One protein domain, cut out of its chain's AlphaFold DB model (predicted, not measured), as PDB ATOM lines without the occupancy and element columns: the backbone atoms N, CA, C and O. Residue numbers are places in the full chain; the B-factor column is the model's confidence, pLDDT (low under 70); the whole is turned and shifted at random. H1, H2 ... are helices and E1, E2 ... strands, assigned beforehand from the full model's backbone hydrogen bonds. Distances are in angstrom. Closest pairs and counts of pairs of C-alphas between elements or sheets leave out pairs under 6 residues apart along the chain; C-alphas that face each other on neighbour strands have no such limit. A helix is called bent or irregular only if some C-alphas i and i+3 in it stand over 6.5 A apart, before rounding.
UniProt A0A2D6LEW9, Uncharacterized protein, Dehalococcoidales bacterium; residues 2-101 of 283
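Overview. This is residues 2 to 101 of the 283 residues of an uncharacterized protein of Dehalococcoidales bacterium (UniProt A0A2D6LEW9). A long helical hairpin of H1 and H2 stands at one side of a small three-stranded sheet, and the two are set apart, with H3 and H4 leading from the end of H2 round to the first strand. From the end of E3 the short helix H5 comes back toward the first part of H1, where Asn 6 and Arg 97 come close. The printed part has 100 residues, with five named helices and three named strands in the order H1 H2 H3 H4 E1 E2 E3 H5; the class is mixed, helices and strands, and the mixed sheet runs E1 E3 E2. The whole is only just loose, close to compact, with a radius of gyration of the C-alphas of 15.6 A and spans of 44 by 37 by 25 A.

Along the chain. H1, residues 3 to 22, begins at C-alpha 3 (-25.185, 15.041, -45.230) and is 30.5 A long. H2, residues 25 to 42, is 25.9 A long and only just irregular: C-alphas 26 and 29 are 6.9 A apart. H3, residues 45 to 54, is 14.1 A long. H4, residues 57 to 61, begins at C-alpha 57 (-42.482, -10.457, -31.039) and is also only just irregular, with C-alphas 58 and 61 6.8 A apart. E1, residues 64 to 70, is 19.0 A long; E2 is residues 77 to 80; E3, residues 86 to 92, is 20.2 A long. H5, residues 93 to 97, ends at C-alpha 97 (-24.285, 7.391, -40.426).

Arrangement. H1 touches H2 with residues 13 to 21 alone; the closest C-alphas are those of Ile 20 and Arg 28, 6.1 A apart. This hairpin has a shallow tilt of 24 degrees, opposite ways. H2 and H3 are close but not clearly touching, with the C-alphas of Phe 40 and Gly 46 closest at 6.9 A, at a steep tilt of 57 degrees. H3 and H4 only just touch, and only at the corner, with 3 pairs of C-alphas within 8 A, the closest being Leu 53 and Leu 59 at 6.8 A. H3 only grazes the sheet, with residues 46 to 53. In the sheet, E1 and E3 are parallel at 24 degrees, with N 68 and O 89 within hydrogen-bond range at 2.8 A. E2 and E3, a hairpin, are antiparallel at 168 degrees, with N 79 and O 88 at 2.9 A. H1 and H2 are not on the sheet. H5 is not on it either, and is close to H1 but not clearly touching, the C-alphas of Asn 6 and Arg 97 being closest at 6.0 A. Every O i to N i+4 pair is within hydrogen-bond range in H3, against 11 of 16 in H1, 12 of 14 in H2, 0 of 1 in H4 and 0 of 1 in H5; the O i to N i+3 pairs within range are 1 of 2 in H4 and 2 of 2 in H5.

Size, cuts and confidence. The two C-alphas farthest apart, those of Pro 24 and Pro 57, are 45.5 A apart. The printed part has no cut and no long link; E1 to E2 is short, and the other links are tight. The mean pLDDT of the printed part is 84.3, and residues 2 to 10 are under 70.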
ATOM      1  N   GLU A   2     -29.254  16.237 -44.176       36.00
ATOM      2  CA  GLU A   2     -28.602  15.147 -43.416       36.00
ATOM      3  C   GLU A   2     -27.100  14.952 -43.688       36.00
ATOM      4  O   GLU A   2     -26.342  14.678 -42.762       36.00
ATOM      5  N   ALA A   3     -26.614  15.192 -44.913       32.56
ATOM      6  CA  ALA A   3     -25.185  15.041 -45.230       32.56
ATOM      7  C   ALA A   3     -24.260  15.951 -44.388       32.56
ATOM      8  O   ALA A   3     -23.107  15.605 -44.143       32.56
ATOM      9  N   ARG A   4     -24.768  17.093 -43.894       37.12
ATOM     10  CA  ARG A   4     -24.024  18.001 -43.000       37.12
ATOM     11  C   ARG A   4     -23.972  17.514 -41.546       37.12
ATOM     12  O   ARG A   4     -23.042  17.877 -40.838       37.12
ATOM     13  N   HIS A   5     -24.927  16.698 -41.096       47.88
ATOM     14  CA  HIS A   5     -24.926  16.138 -39.736       47.88
ATOM     15  C   HIS A   5     -23.940  14.973 -39.574       47.88
ATOM     16  O   HIS A   5     -23.413  14.765 -38.482       47.88
ATOM     17  N   ASN A   6     -23.618  14.266 -40.661       54.03
ATOM     18  CA  ASN A   6     -22.673  13.149 -40.616       54.03
ATOM     19  C   ASN A   6     -21.201  13.554 -40.639       54.03
ATOM     20  O   ASN A   6     -20.396  12.870 -40.012       54.03
ATOM     21  N   GLY A   7     -20.855  14.679 -41.275       60.06
ATOM     22  CA  GLY A   7     -19.503  15.241 -41.179       60.06
ATOM     23  C   GLY A   7     -19.156  15.644 -39.743       60.06
ATOM     24  O   GLY A   7     -18.148  15.204 -39.204       60.06
ATOM     25  N   ALA A   8     -20.064  16.369 -39.082       64.88
ATOM     26  CA  ALA A   8     -19.861  16.831 -37.710       64.88
ATOM     27  C   ALA A   8     -19.724  15.677 -36.700       64.88
ATOM     28  O   ALA A   8     -18.889  15.733 -35.805       64.88
ATOM     29  N   PHE A   9     -20.510  14.603 -36.836       67.31
ATOM     30  CA  PHE A   9     -20.386  13.462 -35.923       67.31
ATOM     31  C   PHE A   9     -19.134  12.619 -36.182       67.31
ATOM     32  O   PHE A   9     -18.539  12.113 -35.232       67.31
ATOM     33  N   ALA A  10     -18.708  12.488 -37.441       68.62
ATOM     34  CA  ALA A  10     -17.441  11.842 -37.765       68.62
ATOM     35  C   ALA A  10     -16.256  12.605 -37.153       68.62
ATOM     36  O   ALA A  10     -15.383  11.976 -36.563       68.62
ATOM     37  N   GLU A  11     -16.273  13.939 -37.204       72.94
ATOM     38  CA  GLU A  11     -15.280  14.794 -36.541       72.94
ATOM     39  C   GLU A  11     -15.317  14.646 -35.012       72.94
ATOM     40  O   GLU A  11     -14.267  14.505 -34.389       72.94
ATOM     41  N   ILE A  12     -16.509  14.591 -34.398       75.56
ATOM     42  CA  ILE A  12     -16.664  14.326 -32.954       75.56
ATOM     43  C   ILE A  12     -16.070  12.964 -32.583       75.56
ATOM     44  O   ILE A  12     -15.329  12.857 -31.604       75.56
ATOM     45  N   CYS A  13     -16.372  11.925 -33.365       77.19
ATOM     46  CA  CYS A  13     -15.819  10.591 -33.155       77.19
ATOM     47  C   CYS A  13     -14.300  10.609 -33.294       77.19
ATOM     48  O   CYS A  13     -13.607  10.092 -32.424       77.19
ATOM     49  N   GLN A  14     -13.782  11.212 -34.363       80.31
ATOM     50  CA  GLN A  14     -12.352  11.287 -34.624       80.31
ATOM     51  C   GLN A  14     -11.631  12.005 -33.486       80.31
ATOM     52  O   GLN A  14     -10.750  11.414 -32.875       80.31
ATOM     53  N   HIS A  15     -12.066  13.211 -33.124       85.00
ATOM     54  CA  HIS A  15     -11.434  13.995 -32.068       85.00
ATOM     55  C   HIS A  15     -11.445  13.265 -30.717       85.00
ATOM     56  O   HIS A  15     -10.437  13.225 -30.010       85.00
ATOM     57  N   ARG A  16     -12.570  12.629 -30.367       85.81
ATOM     58  CA  ARG A  16     -12.703  11.881 -29.111       85.81
ATOM     59  C   ARG A  16     -11.844  10.616 -29.093       85.81
ATOM     60  O   ARG A  16     -11.283  10.294 -28.051       85.81
ATOM     61  N   LEU A  17     -11.740   9.899 -30.213       87.38
ATOM     62  CA  LEU A  17     -10.931   8.682 -30.314       87.38
ATOM     63  C   LEU A  17      -9.429   8.987 -30.425       87.38
ATOM     64  O   LEU A  17      -8.624   8.238 -29.879       87.38
ATOM     65  N   GLU A  18      -9.045  10.081 -31.086       90.25
ATOM     66  CA  GLU A  18      -7.654  10.544 -31.179       90.25
ATOM     67  C   GLU A  18      -7.101  10.925 -29.805       90.25
ATOM     68  O   GLU A  18      -6.007  10.493 -29.452       90.25
ATOM     69  N   ALA A  19      -7.892  11.625 -28.984       90.88
ATOM     70  CA  ALA A  19      -7.498  12.000 -27.626       90.88
ATOM     71  C   ALA A  19      -7.136  10.795 -26.734       90.88
ATOM     72  O   ALA A  19      -6.367  10.939 -25.787       90.88
ATOM     73  N   ILE A  20      -7.649   9.594 -27.032       93.12
ATOM     74  CA  ILE A  20      -7.349   8.371 -26.270       93.12
ATOM     75  C   ILE A  20      -5.922   7.881 -26.533       93.12
ATOM     76  O   ILE A  20      -5.323   7.251 -25.664       93.12
ATOM     77  N   TYR A  21      -5.328   8.188 -27.687       91.50
ATOM     78  CA  TYR A  21      -3.937   7.810 -27.950       91.50
ATOM     79  C   TYR A  21      -2.938   8.545 -27.047       91.50
ATOM     80  O   TYR A  21      -1.834   8.040 -26.848       91.50
ATOM     81  N   GLU A  22      -3.333   9.650 -26.414       93.94
ATOM     82  CA  GLU A  22      -2.519  10.342 -25.406       93.94
ATOM     83  C   GLU A  22      -2.485   9.606 -24.051       93.94
ATOM     84  O   GLU A  22      -1.643   9.896 -23.202       93.94
ATOM     85  N   PHE A  23      -3.368   8.623 -23.833       92.38
ATOM     86  CA  PHE A  23      -3.400   7.831 -22.603       92.38
ATOM     87  C   PHE A  23      -2.278   6.777 -22.608       92.38
ATOM     88  O   PHE A  23      -1.880   6.305 -23.686       92.38
ATOM     89  N   PRO A  24      -1.799   6.333 -21.427       94.81
ATOM     90  CA  PRO A  24      -0.877   5.204 -21.318       94.81
ATOM     91  C   PRO A  24      -1.431   3.944 -21.993       94.81
ATOM     92  O   PRO A  24      -2.621   3.652 -21.889       94.81
ATOM     93  N   GLU A  25      -0.574   3.159 -22.655       90.12
ATOM     94  CA  GLU A  25      -0.989   2.013 -23.486       90.12
ATOM     95  C   GLU A  25      -1.905   1.016 -22.752       90.12
ATOM     96  O   GLU A  25      -2.913   0.586 -23.312       90.12
ATOM     97  N   GLY A  26      -1.616   0.721 -21.480       93.25
ATOM     98  CA  GLY A  26      -2.425  -0.179 -20.647       93.25
ATOM     99  C   GLY A  26      -3.816   0.350 -20.274       93.25
ATOM    100  O   GLY A  26      -4.681  -0.431 -19.890       93.25
ATOM    101  N   GLU A  27      -4.061   1.654 -20.414       92.31
ATOM    102  CA  GLU A  27      -5.333   2.306 -20.072       92.31
ATOM    103  C   GLU A  27      -6.209   2.571 -21.306       92.31
ATOM    104  O   GLU A  27      -7.434   2.694 -21.195       92.31
ATOM    105  N   ARG A  28      -5.608   2.590 -22.507       91.19
ATOM    106  CA  ARG A  28      -6.305   2.890 -23.770       91.19
ATOM    107  C   ARG A  28      -7.488   1.965 -24.028       91.19
ATOM    108  O   ARG A  28      -8.524   2.429 -24.487       91.19
ATOM    109  N   GLY A  29      -7.361   0.670 -23.730       88.00
ATOM    110  CA  GLY A  29      -8.431  -0.306 -23.973       88.00
ATOM    111  C   GLY A  29      -9.728   0.033 -23.230       88.00
ATOM    112  O   GLY A  29     -10.801   0.062 -23.834       88.00
ATOM    113  N   GLY A  30      -9.623   0.360 -21.936       89.06
ATOM    114  CA  GLY A  30     -10.765   0.789 -21.124       89.06
ATOM    115  C   GLY A  30     -11.326   2.140 -21.574       89.06
ATOM    116  O   GLY A  30     -12.543   2.300 -21.669       89.06
ATOM    117  N   ALA A  31     -10.449   3.083 -21.932       89.88
ATOM    118  CA  ALA A  31     -10.851   4.389 -22.450       89.88
ATOM    119  C   ALA A  31     -11.608   4.284 -23.789       89.88
ATOM    120  O   ALA A  31     -12.649   4.920 -23.956       89.88
ATOM    121  N   PHE A  32     -11.155   3.433 -24.719       87.75
ATOM    122  CA  PHE A  32     -11.872   3.157 -25.968       87.75
ATOM    123  C   PHE A  32     -13.249   2.548 -25.709       87.75
ATOM    124  O   PHE A  32     -14.228   2.993 -26.308       87.75
ATOM    125  N   ALA A  33     -13.348   1.573 -24.802       84.69
ATOM    126  CA  ALA A  33     -14.628   0.968 -24.446       84.69
ATOM    127  C   ALA A  33     -15.617   2.012 -23.893       84.69
ATOM    128  O   ALA A  33     -16.746   2.102 -24.374       84.69
ATOM    129  N   ALA A  34     -15.176   2.855 -22.953       87.94
ATOM    130  CA  ALA A  34     -16.002   3.921 -22.386       87.94
ATOM    131  C   ALA A  34     -16.441   4.956 -23.441       87.94
ATOM    132  O   ALA A  34     -17.604   5.369 -23.468       87.94
ATOM    133  N   ALA A  35     -15.537   5.345 -24.346       87.00
ATOM    134  CA  ALA A  35     -15.853   6.271 -25.430       87.00
ATOM    135  C   ALA A  35     -16.889   5.688 -26.401       87.00
ATOM    136  O   ALA A  35     -17.816   6.397 -26.791       87.00
ATOM    137  N   TYR A  36     -16.779   4.405 -26.759       82.25
ATOM    138  CA  TYR A  36     -17.766   3.747 -27.615       82.25
ATOM    139  C   TYR A  36     -19.142   3.645 -26.954       82.25
ATOM    140  O   TYR A  36     -20.131   3.929 -27.623       82.25
ATOM    141  N   ILE A  37     -19.214   3.318 -25.657       81.62
ATOM    142  CA  ILE A  37     -20.481   3.309 -24.904       81.62
ATOM    143  C   ILE A  37     -21.111   4.706 -24.910       81.62
ATOM    144  O   ILE A  37     -22.275   4.858 -25.268       81.62
ATOM    145  N   THR A  38     -20.319   5.741 -24.617       85.00
ATOM    146  CA  THR A  38     -20.801   7.132 -24.604       85.00
ATOM    147  C   THR A  38     -21.347   7.548 -25.972       85.00
ATOM    148  O   THR A  38     -22.449   8.077 -26.070       85.00
ATOM    149  N   LEU A  39     -20.609   7.273 -27.055       81.00
ATOM    150  CA  LEU A  39     -21.048   7.581 -28.423       81.00
ATOM    151  C   LEU A  39     -22.319   6.807 -28.803       81.00
ATOM    152  O   LEU A  39     -23.177   7.330 -29.519       81.00
ATOM    153  N   PHE A  40     -22.449   5.571 -28.319       79.88
ATOM    154  CA  PHE A  40     -23.622   4.733 -28.540       79.88
ATOM    155  C   PHE A  40     -24.877   5.313 -27.870       79.88
ATOM    156  O   PHE A  40     -25.948   5.362 -28.485       79.88
ATOM    157  N   GLU A  41     -24.735   5.811 -26.643       82.38
ATOM    158  CA  GLU A  41     -25.797   6.480 -25.887       82.38
ATOM    159  C   GLU A  41     -26.154   7.858 -26.462       82.38
ATOM    160  O   GLU A  41     -27.333   8.136 -26.682       82.38
ATOM    161  N   GLU A  42     -25.160   8.698 -26.780       82.00
ATOM    162  CA  GLU A  42     -25.354  10.037 -27.367       82.00
ATOM    163  C   GLU A  42     -26.127   9.971 -28.695       82.00
ATOM    164  O   GLU A  42     -26.953  10.835 -28.993       82.00
ATOM    165  N   ARG A  43     -25.902   8.915 -29.485       78.75
ATOM    166  CA  ARG A  43     -26.626   8.657 -30.740       78.75
ATOM    167  C   ARG A  43     -27.964   7.950 -30.542       78.75
ATOM    168  O   ARG A  43     -28.635   7.656 -31.528       78.75
ATOM    169  N   GLN A  44     -28.358   7.684 -29.296       85.00
ATOM    170  CA  GLN A  44     -29.584   6.975 -28.928       85.00
ATOM    171  C   GLN A  44     -29.713   5.614 -29.627       85.00
ATOM    172  O   GLN A  44     -30.821   5.131 -29.871       85.00
ATOM    173  N   LEU A  45     -28.585   4.967 -29.936       82.50
ATOM    174  CA  LEU A  45     -28.574   3.722 -30.702       82.50
ATOM    175  C   LEU A  45     -29.197   2.580 -29.908       82.50
ATOM    176  O   LEU A  45     -29.931   1.784 -30.477       82.50
ATOM    177  N   GLY A  46     -29.015   2.555 -28.586       84.00
ATOM    178  CA  GLY A  46     -29.710   1.598 -27.722       84.00
ATOM    179  C   GLY A  46     -31.233   1.750 -27.783       84.00
ATOM    180  O   GLY A  46     -31.952   0.759 -27.861       84.00
ATOM    181  N   LYS A  47     -31.739   2.990 -27.824       87.75
ATOM    182  CA  LYS A  47     -33.178   3.259 -27.972       87.75
ATOM    183  C   LYS A  47     -33.689   2.807 -29.341       87.75
ATOM    184  O   LYS A  47     -34.751   2.196 -29.404       87.75
ATOM    185  N   LEU A  48     -32.932   3.078 -30.404       88.81
ATOM    186  CA  LEU A  48     -33.249   2.622 -31.757       88.81
ATOM    187  C   LEU A  48     -33.287   1.089 -31.842       88.81
ATOM    188  O   LEU A  48     -34.265   0.537 -32.330       88.81
ATOM    189  N   LEU A  49     -32.261   0.403 -31.325       88.50
ATOM    190  CA  LEU A  49     -32.211  -1.060 -31.306       88.50
ATOM    191  C   LEU A  49     -33.389  -1.657 -30.540       88.50
ATOM    192  O   LEU A  49     -34.038  -2.561 -31.049       88.50
ATOM    193  N   ASN A  50     -33.703  -1.128 -29.356       90.06
ATOM    194  CA  ASN A  50     -34.848  -1.595 -28.576       90.06
ATOM    195  C   ASN A  50     -36.176  -1.391 -29.318       90.06
ATOM    196  O   ASN A  50     -37.037  -2.267 -29.277       90.06
ATOM    197  N   ALA A  51     -36.340  -0.263 -30.017       92.94
ATOM    198  CA  ALA A  51     -37.524  -0.015 -30.833       92.94
ATOM    199  C   ALA A  51     -37.639  -1.023 -31.990       92.94
ATOM    200  O   ALA A  51     -38.715  -1.568 -32.201       92.94
ATOM    201  N   LEU A  52     -36.532  -1.314 -32.681       92.62
ATOM    202  CA  LEU A  52     -36.497  -2.289 -33.775       92.62
ATOM    203  C   LEU A  52     -36.735  -3.721 -33.286       92.62
ATOM    204  O   LEU A  52     -37.515  -4.442 -33.893       92.62
ATOM    205  N   LEU A  53     -36.124  -4.130 -32.171       93.19
ATOM    206  CA  LEU A  53     -36.359  -5.444 -31.561       93.19
ATOM    207  C   LEU A  53     -37.834  -5.635 -31.187       93.19
ATOM    208  O   LEU A  53     -38.383  -6.718 -31.379       93.19
ATOM    209  N   ALA A  54     -38.500  -4.580 -30.709       93.94
ATOM    210  CA  ALA A  54     -39.919  -4.623 -30.370       93.94
ATOM    211  C   ALA A  54     -40.841  -4.847 -31.586       93.94
ATOM    212  O   ALA A  54     -41.982  -5.270 -31.398       93.94
ATOM    213  N   GLU A  55     -40.369  -4.616 -32.817       94.25
ATOM    214  CA  GLU A  55     -41.117  -4.930 -34.044       94.25
ATOM    215  C   GLU A  55     -41.244  -6.445 -34.293       94.25
ATOM    216  O   GLU A  55     -42.088  -6.866 -35.087       94.25
ATOM    217  N   PHE A  56     -40.440  -7.272 -33.612       94.06
ATOM    218  CA  PHE A  56     -40.387  -8.723 -33.795       94.06
ATOM    219  C   PHE A  56     -40.748  -9.455 -32.490       94.06
ATOM    220  O   PHE A  56     -39.871  -9.756 -31.678       94.06
ATOM    221  N   PRO A  57     -42.034  -9.791 -32.267       93.06
ATOM    222  CA  PRO A  57     -42.482 -10.457 -31.039       93.06
ATOM    223  C   PRO A  57     -41.768 -11.782 -30.739       93.06
ATOM    224  O   PRO A  57     -41.547 -12.113 -29.578       93.06
ATOM    225  N   THR A  58     -41.363 -12.515 -31.776       93.19
ATOM    226  CA  THR A  58     -40.584 -13.764 -31.694       93.19
ATOM    227  C   THR A  58     -39.242 -13.593 -30.979       93.19
ATOM    228  O   THR A  58     -38.744 -14.547 -30.388       93.19
ATOM    229  N   LEU A  59     -38.671 -12.384 -30.972       94.56
ATOM    230  CA  LEU A  59     -37.381 -12.101 -30.343       94.56
ATOM    231  C   LEU A  59     -37.486 -11.800 -28.842       94.56
ATOM    232  O   LEU A  59     -36.466 -11.776 -28.159       94.56
ATOM    233  N   GLN A  60     -38.694 -11.592 -28.302       88.94
ATOM    234  CA  GLN A  60     -38.886 -11.236 -26.886       88.94
ATOM    235  C   GLN A  60     -38.452 -12.340 -25.910       88.94
ATOM    236  O   GLN A  60     -38.255 -12.064 -24.730       88.94
ATOM    237  N   GLY A  61     -38.312 -13.582 -26.387       87.50
ATOM    238  CA  GLY A  61     -37.833 -14.713 -25.590       87.50
ATOM    239  C   GLY A  61     -36.311 -14.787 -25.429       87.50
ATOM    240  O   GLY A  61     -35.837 -15.646 -24.691       87.50
ATOM    241  N   LEU A  62     -35.544 -13.927 -26.110       93.81
ATOM    242  CA  LEU A  62     -34.087 -13.891 -25.977       93.81
ATOM    243  C   LEU A  62     -33.681 -13.316 -24.614       93.81
ATOM    244  O   LEU A  62     -34.183 -12.280 -24.183       93.81
ATOM    245  N   GLU A  63     -32.721 -13.965 -23.959       94.88
ATOM    246  CA  GLU A  63     -32.144 -13.515 -22.689       94.88
ATOM    247  C   GLU A  63     -31.244 -12.291 -22.887       94.88
ATOM    248  O   GLU A  63     -31.262 -11.358 -22.086       94.88
ATOM    249  N   GLU A  64     -30.433 -12.299 -23.949       93.62
ATOM    250  CA  GLU A  64     -29.433 -11.265 -24.211       93.62
ATOM    251  C   GLU A  64     -29.276 -10.983 -25.710       93.62
ATOM    252  O   GLU A  64     -29.207 -11.896 -26.541       93.62
ATOM    253  N   VAL A  65     -29.126  -9.696 -26.031       92.56
ATOM    254  CA  VAL A  65     -28.715  -9.206 -27.350       92.56
ATOM    255  C   VAL A  65     -27.405  -8.444 -27.196       92.56
ATOM    256  O   VAL A  65     -27.341  -7.422 -26.514       92.56
ATOM    257  N   LEU A  66     -26.350  -8.951 -27.828       91.12
ATOM    258  CA  LEU A  66     -25.003  -8.398 -27.749       91.12
ATOM    259  C   LEU A  66     -24.670  -7.658 -29.041       91.12
ATOM    260  O   LEU A  66     -24.857  -8.194 -30.130       91.12
ATOM    261  N   VAL A  67     -24.139  -6.442 -28.934       88.25
ATOM    262  CA  VAL A  67     -23.749  -5.633 -30.095       88.25
ATOM    263  C   VAL A  67     -22.235  -5.527 -30.149       88.25
ATOM    264  O   VAL A  67     -21.592  -5.093 -29.194       88.25
ATOM    265  N   PHE A  68     -21.666  -5.892 -31.290       86.56
ATOM    266  CA  PHE A  68     -20.233  -5.882 -31.535       86.56
ATOM    267  C   PHE A  68     -19.901  -4.981 -32.717       86.56
ATOM    268  O   PHE A  68     -20.619  -4.928 -33.716       86.56
ATOM    269  N   LYS A  69     -18.753  -4.312 -32.637       84.19
ATOM    270  CA  LYS A  69     -18.149  -3.645 -33.787       84.19
ATOM    271  C   LYS A  69     -17.502  -4.687 -34.701       84.19
ATOM    272  O   LYS A  69     -16.752  -5.534 -34.222       84.19
ATOM    273  N   THR A  70     -17.694  -4.558 -36.010       84.62
ATOM    274  CA  THR A  70     -16.849  -5.207 -37.025       84.62
ATOM    275  C   THR A  70     -16.367  -4.188 -38.059       84.62
ATOM    276  O   THR A  70     -16.915  -3.096 -38.190       84.62
ATOM    277  N   VAL A  71     -15.295  -4.526 -38.773       81.19
ATOM    278  CA  VAL A  71     -14.803  -3.790 -39.952       81.19
ATOM    279  C   VAL A  71     -14.974  -4.603 -41.240       81.19
ATOM    280  O   VAL A  71     -14.830  -4.067 -42.336       81.19
ATOM    281  N   SER A  72     -15.295  -5.894 -41.121       83.06
ATOM    282  CA  SER A  72     -15.467  -6.806 -42.246       83.06
ATOM    283  C   SER A  72     -16.916  -6.793 -42.712       83.06
ATOM    284  O   SER A  72     -17.830  -7.028 -41.930       83.06
ATOM    285  N   LEU A  73     -17.132  -6.580 -44.012       79.75
ATOM    286  CA  LEU A  73     -18.462  -6.725 -44.611       79.75
ATOM    287  C   LEU A  73     -18.987  -8.165 -44.496       79.75
ATOM    288  O   LEU A  73     -20.187  -8.366 -44.414       79.75
ATOM    289  N   ARG A  74     -18.095  -9.167 -44.491       76.50
ATOM    290  CA  ARG A  74     -18.482 -10.588 -44.425       76.50
ATOM    291  C   ARG A  74     -18.938 -11.029 -43.038       76.50
ATOM    292  O   ARG A  74     -19.571 -12.066 -42.922       76.50
ATOM    293  N   GLU A  75     -18.548 -10.283 -42.012       82.38
ATOM    294  CA  GLU A  75     -18.900 -10.564 -40.618       82.38
ATOM    295  C   GLU A  75     -20.021  -9.648 -40.118       82.38
ATOM    296  O   GLU A  75     -20.459  -9.798 -38.982       82.38
ATOM    297  N   GLU A  76     -20.440  -8.667 -40.924       90.44
ATOM    298  CA  GLU A  76     -21.575  -7.799 -40.623       90.44
ATOM    299  C   GLU A  76     -22.864  -8.613 -40.770       90.44
ATOM    300  O   GLU A  76     -23.091  -9.217 -41.814       90.44
ATOM    301  N   GLY A  77     -23.685  -8.639 -39.720       92.75
ATOM    302  CA  GLY A  77     -24.889  -9.464 -39.679       92.75
ATOM    303  C   GLY A  77     -25.289  -9.862 -38.265       92.75
ATOM    304  O   GLY A  77     -24.731  -9.375 -37.272       92.75
ATOM    305  N   THR A  78     -26.257 -10.764 -38.188       94.19
ATOM    306  CA  THR A  78     -26.722 -11.372 -36.939       94.19
ATOM    307  C   THR A  78     -26.306 -12.831 -36.809       94.19
ATOM    308  O   THR A  78     -26.101 -13.539 -37.789       94.19
ATOM    309  N   GLU A  79     -26.156 -13.284 -35.568       93.44
ATOM    310  CA  GLU A  79     -25.862 -14.676 -35.243       93.44
ATOM    311  C   GLU A  79     -26.700 -15.098 -34.037       93.44
ATOM    312  O   GLU A  79     -26.690 -14.425 -33.000       93.44
ATOM    313  N   LEU A  80     -27.411 -16.217 -34.164       94.12
ATOM    314  CA  LEU A  80     -28.129 -16.848 -33.064       94.12
ATOM    315  C   LEU A  80     -27.225 -17.899 -32.414       94.12
ATOM    316  O   LEU A  80     -26.635 -18.739 -33.094       94.12
ATOM    317  N   ARG A  81     -27.118 -17.884 -31.085       91.50
ATOM    318  CA  ARG A  81     -26.404 -18.937 -30.356       91.50
ATOM    319  C   ARG A  81     -27.138 -20.275 -30.527       91.50
ATOM    320  O   ARG A  81     -28.361 -20.307 -30.588       91.50
ATOM    321  N   ARG A  82     -26.405 -21.396 -30.534       86.56
ATOM    322  CA  ARG A  82     -26.970 -22.755 -30.718       86.56
ATOM    323  C   ARG A  82     -28.072 -23.146 -29.726       86.56
ATOM    324  O   ARG A  82     -28.929 -23.950 -30.063       86.56
ATOM    325  N   ASP A  83     -28.046 -22.611 -28.508       89.62
ATOM    326  CA  ASP A  83     -29.099 -22.829 -27.505       89.62
ATOM    327  C   ASP A  83     -30.326 -21.923 -27.701       89.62
ATOM    328  O   ASP A  83     -31.304 -22.057 -26.973       89.62
ATOM    329  N   ARG A  84     -30.284 -21.029 -28.695       91.31
ATOM    330  CA  ARG A  84     -31.350 -20.113 -29.113       91.31
ATOM    331  C   ARG A  84     -31.804 -19.123 -28.039       91.31
ATOM    332  O   ARG A  84     -32.871 -18.534 -28.173       91.31
ATOM    333  N   THR A  85     -30.992 -18.888 -27.007       92.69
ATOM    334  CA  THR A  85     -31.315 -17.927 -25.937       92.69
ATOM    335  C   THR A  85     -30.639 -16.571 -26.113       92.69
ATOM    336  O   THR A  85     -31.080 -15.590 -25.521       92.69
ATOM    337  N   LYS A  86     -29.578 -16.482 -26.926       95.25
ATOM    338  CA  LYS A  86     -28.783 -15.256 -27.103       95.25
ATOM    339  C   LYS A  86     -28.509 -14.955 -28.567       95.25
ATOM    340  O   LYS A  86     -28.271 -15.871 -29.354       95.25
ATOM    341  N   MET A  87     -28.459 -13.668 -28.902       95.69
ATOM    342  CA  MET A  87     -28.149 -13.178 -30.246       95.69
ATOM    343  C   MET A  87     -26.985 -12.185 -30.221       95.69
ATOM    344  O   MET A  87     -26.900 -11.325 -29.344       95.69
ATOM    345  N   GLY A  88     -26.103 -12.278 -31.213       95.12
ATOM    346  CA  GLY A  88     -25.079 -11.280 -31.503       95.12
ATOM    347  C   GLY A  88     -25.428 -10.469 -32.750       95.12
ATOM    348  O   GLY A  88     -25.831 -11.034 -33.759       95.12
ATOM    349  N   ILE A  89     -25.225  -9.153 -32.700       94.38
ATOM    350  CA  ILE A  89     -25.316  -8.245 -33.846       94.38
ATOM    351  C   ILE A  89     -23.929  -7.655 -34.086       94.38
ATOM    352  O   ILE A  89     -23.397  -6.940 -33.234       94.38
ATOM    353  N   ARG A  90     -23.329  -7.929 -35.243       93.25
ATOM    354  CA  ARG A  90     -22.052  -7.339 -35.656       93.25
ATOM    355  C   ARG A  90     -22.319  -6.207 -36.637       93.25
ATOM    356  O   ARG A  90     -22.841  -6.434 -37.724       93.25
ATOM    357  N   LEU A  91     -21.949  -4.987 -36.255       88.56
ATOM    358  CA  LEU A  91     -22.213  -3.774 -37.025       88.56
ATOM    359  C   LEU A  91     -20.921  -3.081 -37.436       88.56
ATOM    360  O   LEU A  91     -20.010  -2.893 -36.621       88.56
ATOM    361  N   ARG A  92     -20.869  -2.639 -38.693       85.88
ATOM    362  CA  ARG A  92     -19.838  -1.702 -39.130       85.88
ATOM    363  C   ARG A  92     -20.190  -0.283 -38.722       85.88
ATOM    364  O   ARG A  92     -21.357   0.109 -38.676       85.88
ATOM    365  N   VAL A  93     -19.158   0.513 -38.458       76.88
ATOM    366  CA  VAL A  93     -19.317   1.888 -37.962       76.88
ATOM    367  C   VAL A  93     -20.074   2.762 -38.971       76.88
ATOM    368  O   VAL A  93     -20.837   3.647 -38.594       76.88
ATOM    369  N   GLU A  94     -19.930   2.470 -40.261       77.56
ATOM    370  CA  GLU A  94     -20.587   3.157 -41.368       77.56
ATOM    371  C   GLU A  94     -22.115   3.106 -41.309       77.56
ATOM    372  O   GLU A  94     -22.759   4.022 -41.825       77.56
ATOM    373  N   ARG A  95     -22.706   2.082 -40.679       81.81
ATOM    374  CA  ARG A  95     -24.164   1.978 -40.518       81.81
ATOM    375  C   ARG A  95     -24.712   3.062 -39.598       81.81
ATOM    376  O   ARG A  95     -25.833   3.511 -39.784       81.81
ATOM    377  N   PHE A  96     -23.896   3.565 -38.672       75.88
ATOM    378  CA  PHE A  96     -24.296   4.622 -37.745       75.88
ATOM    379  C   PHE A  96     -24.316   6.022 -38.365       75.88
ATOM    380  O   PHE A  96     -24.606   6.993 -37.660       75.88
ATOM    381  N   ARG A  97     -24.059   6.146 -39.678       72.94
ATOM    382  CA  ARG A  97     -24.285   7.391 -40.426       72.94
ATOM    383  C   ARG A  97     -25.737   7.849 -40.318       72.94
ATOM    384  O   ARG A  97     -25.979   9.036 -40.189       72.94
ATOM    385  N   GLY A  98     -26.707   6.951 -40.281       75.19
ATOM    386  CA  GLY A  98     -28.083   7.387 -40.089       75.19
ATOM    387  C   GLY A  98     -29.070   6.236 -39.991       75.19
ATOM    388  O   GLY A  98     -28.736   5.113 -40.389       75.19
ATOM    389  N   PRO A  99     -30.267   6.497 -39.439       82.00
ATOM    390  CA  PRO A  99     -31.326   5.496 -39.337       82.00
ATOM    391  C   PRO A  99     -31.674   4.879 -40.698       82.00
ATOM    392  O   PRO A  99     -31.927   3.682 -40.776       82.00
ATOM    393  N   GLU A 100     -31.569   5.639 -41.788       84.00
ATOM    394  CA  GLU A 100     -31.828   5.178 -43.151       84.00
ATOM    395  C   GLU A 100     -30.873   4.069 -43.633       84.00
ATOM    396  O   GLU A 100     -31.217   3.314 -44.537       84.00
ATOM    397  N   TRP A 101     -29.692   3.928 -43.016       84.56
ATOM    398  CA  TRP A 101     -28.728   2.859 -43.321       84.56
ATOM    399  C   TRP A 101     -28.790   1.695 -42.338       84.56
ATOM    400  O   TRP A 101     -28.444   0.565 -42.698       84.56
TER     401      TRP A 101